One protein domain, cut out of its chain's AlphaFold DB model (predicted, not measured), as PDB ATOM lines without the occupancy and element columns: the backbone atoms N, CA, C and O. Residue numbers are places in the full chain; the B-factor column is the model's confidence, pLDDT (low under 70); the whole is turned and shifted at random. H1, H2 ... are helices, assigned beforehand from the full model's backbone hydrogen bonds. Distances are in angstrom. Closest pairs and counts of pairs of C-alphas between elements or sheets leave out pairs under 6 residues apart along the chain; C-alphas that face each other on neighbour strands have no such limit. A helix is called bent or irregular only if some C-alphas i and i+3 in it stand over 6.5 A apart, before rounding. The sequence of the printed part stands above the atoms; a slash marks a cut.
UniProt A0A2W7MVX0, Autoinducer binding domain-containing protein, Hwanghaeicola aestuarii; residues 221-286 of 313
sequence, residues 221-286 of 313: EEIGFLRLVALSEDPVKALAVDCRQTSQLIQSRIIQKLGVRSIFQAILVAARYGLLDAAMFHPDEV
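This is residues 221 to 286 of the 313 residues of the protein "Autoinducer binding domain-containing protein" of Hwanghaeicola aestuarii (UniProt A0A2W7MVX0). Seen along the line of H1, the helices H2, H3 and H4 follow one another round H1 as an open C, with H2 and H4 at its two ends and H3 between them; the C is loosely closed on H1, since H4 touches H1 firmly while H2 meets it just at a corner and H3 comes close without clearly touching. From the end of H4 a tail without a named element, residues 273 to 286, passes the open side of the C and runs away from the helices to one end of the longest axis. The printed part has 66 residues, with four named helices in the order H1, H2, H3, H4 and no named strand, and its class is all helix. It is compact, with a radius of gyration of the C-alphas of 11.3 A, and its C-alphas span 31 by 27 by 20 A along the three main axes.

Begin at C-alpha 221, at (114.285, 81.221, 91.461); from there H1, residues 221 to 231, runs 15.3 A from first to last C-alpha. After residues 232 to 234 you reach H2, residues 235 to 241, which is 9.8 A long. Residues 242 to 245 lead on to C-alpha 246 at (119.637, 89.434, 96.652), where H3 begins. H3, residues 246 to 258, is the longest helix with 13 residues and 18.1 A. Past residues 259 to 262 comes H4, residues 263 to 272, which is 14.0 A long and ends at C-alpha 272, at (98.036, 85.910, 84.101). No helix is bent or irregular.

Start with H1 and look at Leu 226: its C-alpha and that of Ile 267 in H4 are the closest of the two helices, 5.8 A apart. H1 and H4 touch, with 6 pairs of C-alphas within 8 A, and their lines are about perpendicular, at 88 degrees. Farther along H1, at Val 229, you find its corner with H2: the two helices touch only at the corner by their link, and their closest C-alphas, those of Val 229 and Pro 235, are 5.3 A apart. H1 and H2 run opposite ways at a steep tilt of 53 degrees. Near the first residues of H1, look at Glu 222 and Ile 250, whose C-alphas are the closest of H1 and H3, at 6.5 A; these helices are close but not clearly touching, and about perpendicular, at 85 degrees. H2 and H3 are also close but not clearly touching, with the C-alphas of Leu 239 and Ser 247 closest at 7.3 A and a steep tilt of 42 degrees, opposite ways. H3 and H4 touch, with 7 pairs of C-alphas within 8 A, the closest those of Ile 255 and Ile 263 at 6.3 A; they run the same way at a steep tilt of 54 degrees. H2 and H4 are apart. In the backbones of H1, H2, H3 and H4, every O i to N i+4 pair is within hydrogen-bond range.

The two C-alphas farthest apart are those of Arg 261 and Val 286, at 32.4 A. The printed part has no cut, and the links H1 to H2, H2 to H3 and H3 to H4 are tight. In the stretch from 273 to 286, 14 residues, the C-alphas lie 9 to 19 A from the mean of the C-alphas; follow it to C-alpha 286 at (107.594, 69.476, 99.521). The mean pLDDT of the printed part is 75.2. Look for low confidence, under 70, at residues 241 to 246, 272 to 274 and 277 to 286.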
ATOM      1  N   GLU A 221     114.115  80.359  90.283       85.25
ATOM      2  CA  GLU A 221     114.285  81.221  91.461       85.25
ATOM      3  C   GLU A 221     113.432  82.496  91.362       85.25
ATOM      4  O   GLU A 221     112.735  82.860  92.306       85.25
ATOM      5  N   GLU A 222     113.422  83.149  90.197       89.12
ATOM      6  CA  GLU A 222     112.617  84.350  89.950       89.12
ATOM      7  C   GLU A 222     111.107  84.052  90.010       89.12
ATOM      8  O   GLU A 222     110.336  84.845  90.556       89.12
ATOM      9  N   ILE A 223     110.676  82.895  89.493       86.62
ATOM     10  CA  ILE A 223     109.281  82.438  89.586       86.62
ATOM     11  C   ILE A 223     108.920  82.093  91.038       86.62
ATOM     12  O   ILE A 223     107.859  82.507  91.511       86.62
ATOM     13  N   GLY A 224     109.798  81.387  91.758       82.75
ATOM     14  CA  GLY A 224     109.620  81.061  93.175       82.75
ATOM     15  C   GLY A 224     109.481  82.314  94.038       82.75
ATOM     16  O   GLY A 224     108.554  82.416  94.840       82.75
ATOM     17  N   PHE A 225     110.316  83.326  93.787       87.19
ATOM     18  CA  PHE A 225     110.218  84.629  94.439       87.19
ATOM     19  C   PHE A 225     108.867  85.311  94.176       87.19
ATOM     20  O   PHE A 225     108.209  85.771  95.111       87.19
ATOM     21  N   LEU A 226     108.407  85.350  92.919       88.56
ATOM     22  CA  LEU A 226     107.098  85.927  92.585       88.56
ATOM     23  C   LEU A 226     105.949  85.191  93.279       88.56
ATOM     24  O   LEU A 226     105.025  85.841  93.765       88.56
ATOM     25  N   ARG A 227     106.013  83.859  93.348       84.38
ATOM     26  CA  ARG A 227     105.001  83.027  94.007       84.38
ATOM     27  C   ARG A 227     104.972  83.259  95.516       84.38
ATOM     28  O   ARG A 227     103.891  83.451  96.065       84.38
ATOM     29  N   LEU A 228     106.135  83.319  96.164       85.31
ATOM     30  CA  LEU A 228     106.257  83.609  97.593       85.31
ATOM     31  C   LEU A 228     105.609  84.954  97.946       85.31
ATOM     32  O   LEU A 228     104.830  85.047  98.892       85.31
ATOM     33  N   VAL A 229     105.888  85.995  97.155       86.69
ATOM     34  CA  VAL A 229     105.296  87.323  97.371       86.69
ATOM     35  C   VAL A 229     103.794  87.315  97.070       86.69
ATOM     36  O   VAL A 229     103.033  87.953  97.794       86.69
ATOM     37  N   ALA A 230     103.356  86.587  96.037       86.19
ATOM     38  CA  ALA A 230     101.948  86.483  95.651       86.19
ATOM     39  C   ALA A 230     101.080  85.751  96.689       86.19
ATOM     40  O   ALA A 230      99.910  86.094  96.840       86.19
ATOM     41  N   LEU A 231     101.638  84.754  97.383       82.44
ATOM     42  CA  LEU A 231     100.935  83.948  98.388       82.44
ATOM     43  C   LEU A 231     101.052  84.502  99.815       82.44
ATOM     44  O   LEU A 231     100.370  84.011 100.713       82.44
ATOM     45  N   SER A 232     101.905  85.503 100.046       83.25
ATOM     46  CA  SER A 232     102.075  86.104 101.370       83.25
ATOM     47  C   SER A 232     100.830  86.878 101.812       83.25
ATOM     48  O   SER A 232     100.306  87.708 101.069       83.25
ATOM     49  N   GLU A 233     100.424  86.692 103.070       82.75
ATOM     50  CA  GLU A 233      99.378  87.499 103.719       82.75
ATOM     51  C   GLU A 233      99.764  88.983 103.835       82.75
ATOM     52  O   GLU A 233      98.903  89.862 103.849       82.75
ATOM     53  N   ASP A 234     101.068  89.273 103.891       84.75
ATOM     54  CA  ASP A 234     101.621  90.626 103.879       84.75
ATOM     55  C   ASP A 234     102.740  90.709 102.824       84.75
ATOM     56  O   ASP A 234     103.914  90.432 103.110       84.75
ATOM     57  N   PRO A 235     102.400  91.054 101.569       80.75
ATOM     58  CA  PRO A 235     103.358  91.110 100.467       80.75
ATOM     59  C   PRO A 235     104.467  92.141 100.692       80.75
ATOM     60  O   PRO A 235     105.598  91.949 100.253       80.75
ATOM     61  N   VAL A 236     104.170  93.233 101.407       79.94
ATOM     62  CA  VAL A 236     105.149  94.284 101.716       79.94
ATOM     63  C   VAL A 236     106.184  93.764 102.707       79.94
ATOM     64  O   VAL A 236     107.377  94.015 102.535       79.94
ATOM     65  N   LYS A 237     105.756  92.985 103.708       78.12
ATOM     66  CA  LYS A 237     106.690  92.289 104.598       78.12
ATOM     67  C   LYS A 237     107.447  91.177 103.884       78.12
ATOM     68  O   LYS A 237     108.650  91.099 104.083       78.12
ATOM     69  N   ALA A 238     106.817  90.377 103.024       75.69
ATOM     70  CA  ALA A 238     107.520  89.329 102.271       75.69
ATOM     71  C   ALA A 238     108.669  89.890 101.416       75.69
ATOM     72  O   ALA A 238     109.761  89.329 101.401       75.69
ATOM     73  N   LEU A 239     108.470  91.061 100.800       77.00
ATOM     74  CA  LEU A 239     109.526  91.779 100.077       77.00
ATOM     75  C   LEU A 239     110.663  92.286 100.986       77.00
ATOM     76  O   LEU A 239     111.764  92.543 100.502       77.00
ATOM     77  N   ALA A 240     110.402  92.453 102.286       70.00
ATOM     78  CA  ALA A 240     111.347  92.962 103.279       70.00
ATOM     79  C   ALA A 240     112.044  91.863 104.106       70.00
ATOM     80  O   ALA A 240     113.054  92.152 104.753       70.00
ATOM     81  N   VAL A 241     111.503  90.639 104.111       62.41
ATOM     82  CA  VAL A 241     111.958  89.514 104.949       62.41
ATOM     83  C   VAL A 241     113.226  88.855 104.396       62.41
ATOM     84  O   VAL A 241     114.009  88.330 105.184       62.41
ATOM     85  N   ASP A 242     113.501  88.968 103.094       54.53
ATOM     86  CA  ASP A 242     114.656  88.311 102.477       54.53
ATOM     87  C   ASP A 242     115.858  89.262 102.309       54.53
ATOM     88  O   ASP A 242     115.753  90.370 101.766       54.53
ATOM     89  N   CYS A 243     117.011  88.860 102.844       45.97
ATOM     90  CA  CYS A 243     118.154  89.696 103.219       45.97
ATOM     91  C   CYS A 243     118.706  90.625 102.107       45.97
ATOM     92  O   CYS A 243     119.620  90.279 101.368       45.97
ATOM     93  N   ARG A 244     118.168  91.850 102.056       52.69
ATOM     94  CA  ARG A 244     118.718  93.188 101.703       52.69
ATOM     95  C   ARG A 244     119.652  93.416 100.494       52.69
ATOM     96  O   ARG A 244     119.904  94.582 100.208       52.69
ATOM     97  N   GLN A 245     120.104  92.419  99.737       54.59
ATOM     98  CA  GLN A 245     120.811  92.638  98.458       54.59
ATOM     99  C   GLN A 245     120.325  91.702  97.344       54.59
ATOM    100  O   GLN A 245     120.092  92.156  96.225       54.59
ATOM    101  N   THR A 246     120.077  90.427  97.648       63.94
ATOM    102  CA  THR A 246     119.637  89.434  96.652       63.94
ATOM    103  C   THR A 246     118.205  89.696  96.174       63.94
ATOM    104  O   THR A 246     117.936  89.670  94.975       63.94
ATOM    105  N   SER A 247     117.301  90.074  97.086       72.62
ATOM    106  CA  SER A 247     115.886  90.332  96.783       72.62
ATOM    107  C   SER A 247     115.665  91.560  95.897       72.62
ATOM    108  O   SER A 247     114.799  91.540  95.026       72.62
ATOM    109  N   GLN A 248     116.458  92.622  96.061       81.69
ATOM    110  CA  GLN A 248     116.376  93.811  95.201       81.69
ATOM    111  C   GLN A 248     116.905  93.527  93.791       81.69
ATOM    112  O   GLN A 248     116.296  93.955  92.815       81.69
ATOM    113  N   LEU A 249     117.996  92.762  93.674       85.00
ATOM    114  CA  LEU A 249     118.552  92.359  92.381       85.00
ATOM    115  C   LEU A 249     117.599  91.437  91.612       85.00
ATOM    116  O   LEU A 249     117.383  91.655  90.420       85.00
ATOM    117  N   ILE A 250     116.999  90.453  92.290       88.38
ATOM    118  CA  ILE A 250     115.974  89.574  91.715       88.38
ATOM    119  C   ILE A 250     114.771  90.404  91.250       88.38
ATOM    120  O   ILE A 250     114.347  90.272  90.106       88.38
ATOM    121  N   GLN A 251     114.282  91.341  92.073       89.94
ATOM    122  CA  GLN A 251     113.199  92.248  91.679       89.94
ATOM    123  C   GLN A 251     113.552  93.078  90.444       89.94
ATOM    124  O   GLN A 251     112.765  93.125  89.504       89.94
ATOM    125  N   SER A 252     114.725  93.716  90.411       88.31
ATOM    126  CA  SER A 252     115.155  94.511  89.257       88.31
ATOM    127  C   SER A 252     115.275  93.667  87.990       88.31
ATOM    128  O   SER A 252     114.824  94.110  86.936       88.31
ATOM    129  N   ARG A 253     115.810  92.441  88.089       89.31
ATOM    130  CA  ARG A 253     115.886  91.504  86.958       89.31
ATOM    131  C   ARG A 253     114.506  91.105  86.463       89.31
ATOM    132  O   ARG A 253     114.257  91.206  85.270       89.31
ATOM    133  N   ILE A 254     113.592  90.733  87.358       90.19
ATOM    134  CA  ILE A 254     112.214  90.379  86.997       90.19
ATOM    135  C   ILE A 254     111.503  91.561  86.330       90.19
ATOM    136  O   ILE A 254     110.884  91.394  85.284       90.19
ATOM    137  N   ILE A 255     111.604  92.758  86.917       86.56
ATOM    138  CA  ILE A 255     110.991  93.984  86.390       86.56
ATOM    139  C   ILE A 255     111.537  94.290  84.993       86.56
ATOM    140  O   ILE A 255     110.761  94.601  84.091       86.56
ATOM    141  N   GLN A 256     112.851  94.157  84.803       84.12
ATOM    142  CA  GLN A 256     113.507  94.372  83.518       84.12
ATOM    143  C   GLN A 256     113.105  93.318  82.479       84.12
ATOM    144  O   GLN A 256     112.768  93.689  81.358       84.12
ATOM    145  N   LYS A 257     113.108  92.030  82.846       85.81
ATOM    146  CA  LYS A 257     112.718  90.917  81.967       85.81
ATOM    147  C   LYS A 257     111.259  91.037  81.538       85.81
ATOM    148  O   LYS A 257     110.957  90.952  80.361       85.81
ATOM    149  N   LEU A 258     110.355  91.311  82.475       80.38
ATOM    150  CA  LEU A 258     108.927  91.441  82.178       80.38
ATOM    151  C   LEU A 258     108.529  92.824  81.635       80.38
ATOM    152  O   LEU A 258     107.363  93.025  81.307       80.38
ATOM    153  N   GLY A 259     109.455  93.786  81.565       76.19
ATOM    154  CA  GLY A 259     109.186  95.133  81.050       76.19
ATOM    155  C   GLY A 259     108.145  95.924  81.854       76.19
ATOM    156  O   GLY A 259     107.451  96.777  81.300       76.19
ATOM    157  N   VAL A 260     108.001  95.644  83.152       82.56
ATOM    158  CA  VAL A 260     107.009  96.292  84.030       82.56
ATOM    159  C   VAL A 260     107.639  97.403  84.876       82.56
ATOM    160  O   VAL A 260     108.837  97.654  84.800       82.56
ATOM    161  N   ARG A 261     106.839  98.112  85.686       80.62
ATOM    162  CA  ARG A 261     107.322  99.198  86.565       80.62
ATOM    163  C   ARG A 261     107.411  98.813  88.037       80.62
ATOM    164  O   ARG A 261     108.020  99.540  88.816       80.62
ATOM    165  N   SER A 262     106.778  97.715  88.441       87.38
ATOM    166  CA  SER A 262     106.798  97.256  89.828       87.38
ATOM    167  C   SER A 262     106.725  95.739  89.927       87.38
ATOM    168  O   SER A 262     106.223  95.066  89.026       87.38
ATOM    169  N   ILE A 263     107.180  95.201  91.060       90.00
ATOM    170  CA  ILE A 263     107.108  93.762  91.325       90.00
ATOM    171  C   ILE A 263     105.658  93.262  91.414       90.00
ATOM    172  O   ILE A 263     105.354  92.161  90.982       90.00
ATOM    173  N   PHE A 264     104.724  94.098  91.870       88.44
ATOM    174  CA  PHE A 264     103.301  93.753  91.882       88.44
ATOM    175  C   PHE A 264     102.721  93.633  90.470       88.44
ATOM    176  O   PHE A 264     101.943  92.723  90.197       88.44
ATOM    177  N   GLN A 265     103.140  94.504  89.545       81.94
ATOM    178  CA  GLN A 265     102.798  94.342  88.131       81.94
ATOM    179  C   GLN A 265     103.417  93.063  87.565       81.94
ATOM    180  O   GLN A 265     102.730  92.340  86.854       81.94
ATOM    181  N   ALA A 266     104.665  92.746  87.927       85.75
ATOM    182  CA  ALA A 266     105.306  91.490  87.540       85.75
ATOM    183  C   ALA A 266     104.527  90.265  88.037       85.75
ATOM    184  O   ALA A 266     104.351  89.327  87.269       85.75
ATOM    185  N   ILE A 267     104.011  90.279  89.272       87.12
ATOM    186  CA  ILE A 267     103.174  89.200  89.820       87.12
ATOM    187  C   ILE A 267     101.889  89.044  89.009       87.12
ATOM    188  O   ILE A 267     101.559  87.931  88.614       87.12
ATOM    189  N   LEU A 268     101.177  90.138  88.721       80.81
ATOM    190  CA  LEU A 268      99.945  90.087  87.925       80.81
ATOM    191  C   LEU A 268     100.204  89.546  86.517       80.81
ATOM    192  O   LEU A 268      99.442  88.724  86.014       80.81
ATOM    193  N   VAL A 269     101.294  89.996  85.902       75.44
ATOM    194  CA  VAL A 269     101.758  89.541  84.592       75.44
ATOM    195  C   VAL A 269     102.107  88.049  84.654       75.44
ATOM    196  O   VAL A 269     101.574  87.274  83.868       75.44
ATOM    197  N   ALA A 270     102.888  87.609  85.641       82.00
ATOM    198  CA  ALA A 270     103.266  86.211  85.833       82.00
ATOM    199  C   ALA A 270     102.077  85.286  86.137       82.00
ATOM    200  O   ALA A 270     101.990  84.202  85.560       82.00
ATOM    201  N   ALA A 271     101.140  85.713  86.988       79.50
ATOM    202  CA  ALA A 271      99.915  84.981  87.311       79.50
ATOM    203  C   ALA A 271      99.034  84.818  86.072       79.50
ATOM    204  O   ALA A 271      98.636  83.712  85.720       79.50
ATOM    205  N   ARG A 272      98.802  85.916  85.348       68.75
ATOM    206  CA  ARG A 272      98.036  85.910  84.101       68.75
ATOM    207  C   ARG A 272      98.659  85.009  83.038       68.75
ATOM    208  O   ARG A 272      97.961  84.452  82.197       68.75
ATOM    209  N   TYR A 273      99.975  84.907  83.057       68.44
ATOM    210  CA  TYR A 273     100.727  84.057  82.164       68.44
ATOM    211  C   TYR A 273     100.773  82.601  82.618       68.44
ATOM    212  O   TYR A 273     101.296  81.797  81.858       68.44
ATOM    213  N   GLY A 274     100.275  82.235  83.802       68.25
ATOM    214  CA  GLY A 274     100.411  80.883  84.356       68.25
ATOM    215  C   GLY A 274     101.864  80.520  84.682       68.25
ATOM    216  O   GLY A 274     102.238  79.353  84.677       68.25
ATOM    217  N   LEU A 275     102.738  81.517  84.877       78.31
ATOM    218  CA  LEU A 275     104.136  81.290  85.263       78.31
ATOM    219  C   LEU A 275     104.238  80.820  86.714       78.31
ATOM    220  O   LEU A 275     105.104  80.009  87.023       78.31
ATOM    221  N   LEU A 276     103.342  81.298  87.581       77.25
ATOM    222  CA  LEU A 276     103.321  80.929  88.999       77.25
ATOM    223  C   LEU A 276     102.949  79.453  89.213       77.25
ATOM    224  O   LEU A 276     103.423  78.843  90.168       77.25
ATOM    225  N   ASP A 277     102.172  78.880  88.291       67.75
ATOM    226  CA  ASP A 277     101.764  77.471  88.313       67.75
ATOM    227  C   ASP A 277     102.813  76.543  87.676       67.75
ATOM    228  O   ASP A 277     102.834  75.345  87.947       67.75
ATOM    229  N   ALA A 278     103.703  77.089  86.837       57.50
ATOM    230  CA  ALA A 278     104.745  76.334  86.136       57.50
ATOM    231  C   ALA A 278     105.953  75.979  87.023       57.50
ATOM    232  O   ALA A 278     106.774  75.143  86.640       57.50
ATOM    233  N   ALA A 279     106.077  76.586  88.207       53.16
ATOM    234  CA  ALA A 279     107.057  76.170  89.201       53.16
ATOM    235  C   ALA A 279     106.628  74.824  89.805       53.16
ATOM    236  O   ALA A 279     105.847  74.772  90.758       53.16
ATOM    237  N   MET A 280     107.145  73.731  89.233       50.53
ATOM    238  CA  MET A 280     107.154  72.415  89.872       50.53
ATOM    239  C   MET A 280     107.876  72.559  91.218       50.53
ATOM    240  O   MET A 280     109.095  72.629  91.225       50.53
ATOM    241  N   PHE A 281     107.098  72.699  92.295       49.34
ATOM    242  CA  PHE A 281     107.431  72.679  93.730       49.34
ATOM    243  C   PHE A 281     108.878  73.026  94.125       49.34
ATOM    244  O   PHE A 281     109.817  72.293  93.810       49.34
ATOM    245  N   HIS A 282     109.065  74.078  94.929       46.75
ATOM    246  CA  HIS A 282     110.361  74.280  95.586       46.75
ATOM    247  C   HIS A 282     110.649  73.081  96.518       46.75
ATOM    248  O   HIS A 282     109.717  72.605  97.168       46.75
ATOM    249  N   PRO A 283     111.892  72.580  96.637       48.12
ATOM    250  CA  PRO A 283     112.213  71.471  97.544       48.12
ATOM    251  C   PRO A 283     111.735  71.701  98.986       48.12
ATOM    252  O   PRO A 283     111.304  70.760  99.646       48.12
ATOM    253  N   ASP A 284     111.728  72.959  99.432       45.06
ATOM    254  CA  ASP A 284     111.250  73.365 100.763       45.06
ATOM    255  C   ASP A 284     109.712  73.403 100.894       45.06
ATOM    256  O   ASP A 284     109.183  73.422 102.004       45.06
ATOM    257  N   GLU A 285     108.975  73.408  99.777       40.44
ATOM    258  CA  GLU A 285     107.505  73.318  99.732       40.44
ATOM    259  C   GLU A 285     107.014  71.860  99.737       40.44
ATOM    260  O   GLU A 285     105.833  71.588  99.973       40.44
ATOM    261  N   VAL A 286     107.908  70.902  99.477       49.53
ATOM    262  CA  VAL A 286     107.594  69.476  99.521       49.53
ATOM    263  C   VAL A 286     107.753  69.004 100.960       49.53
ATOM    264  O   VAL A 286     108.864  68.821 101.437       49.53
TER     265      VAL A 286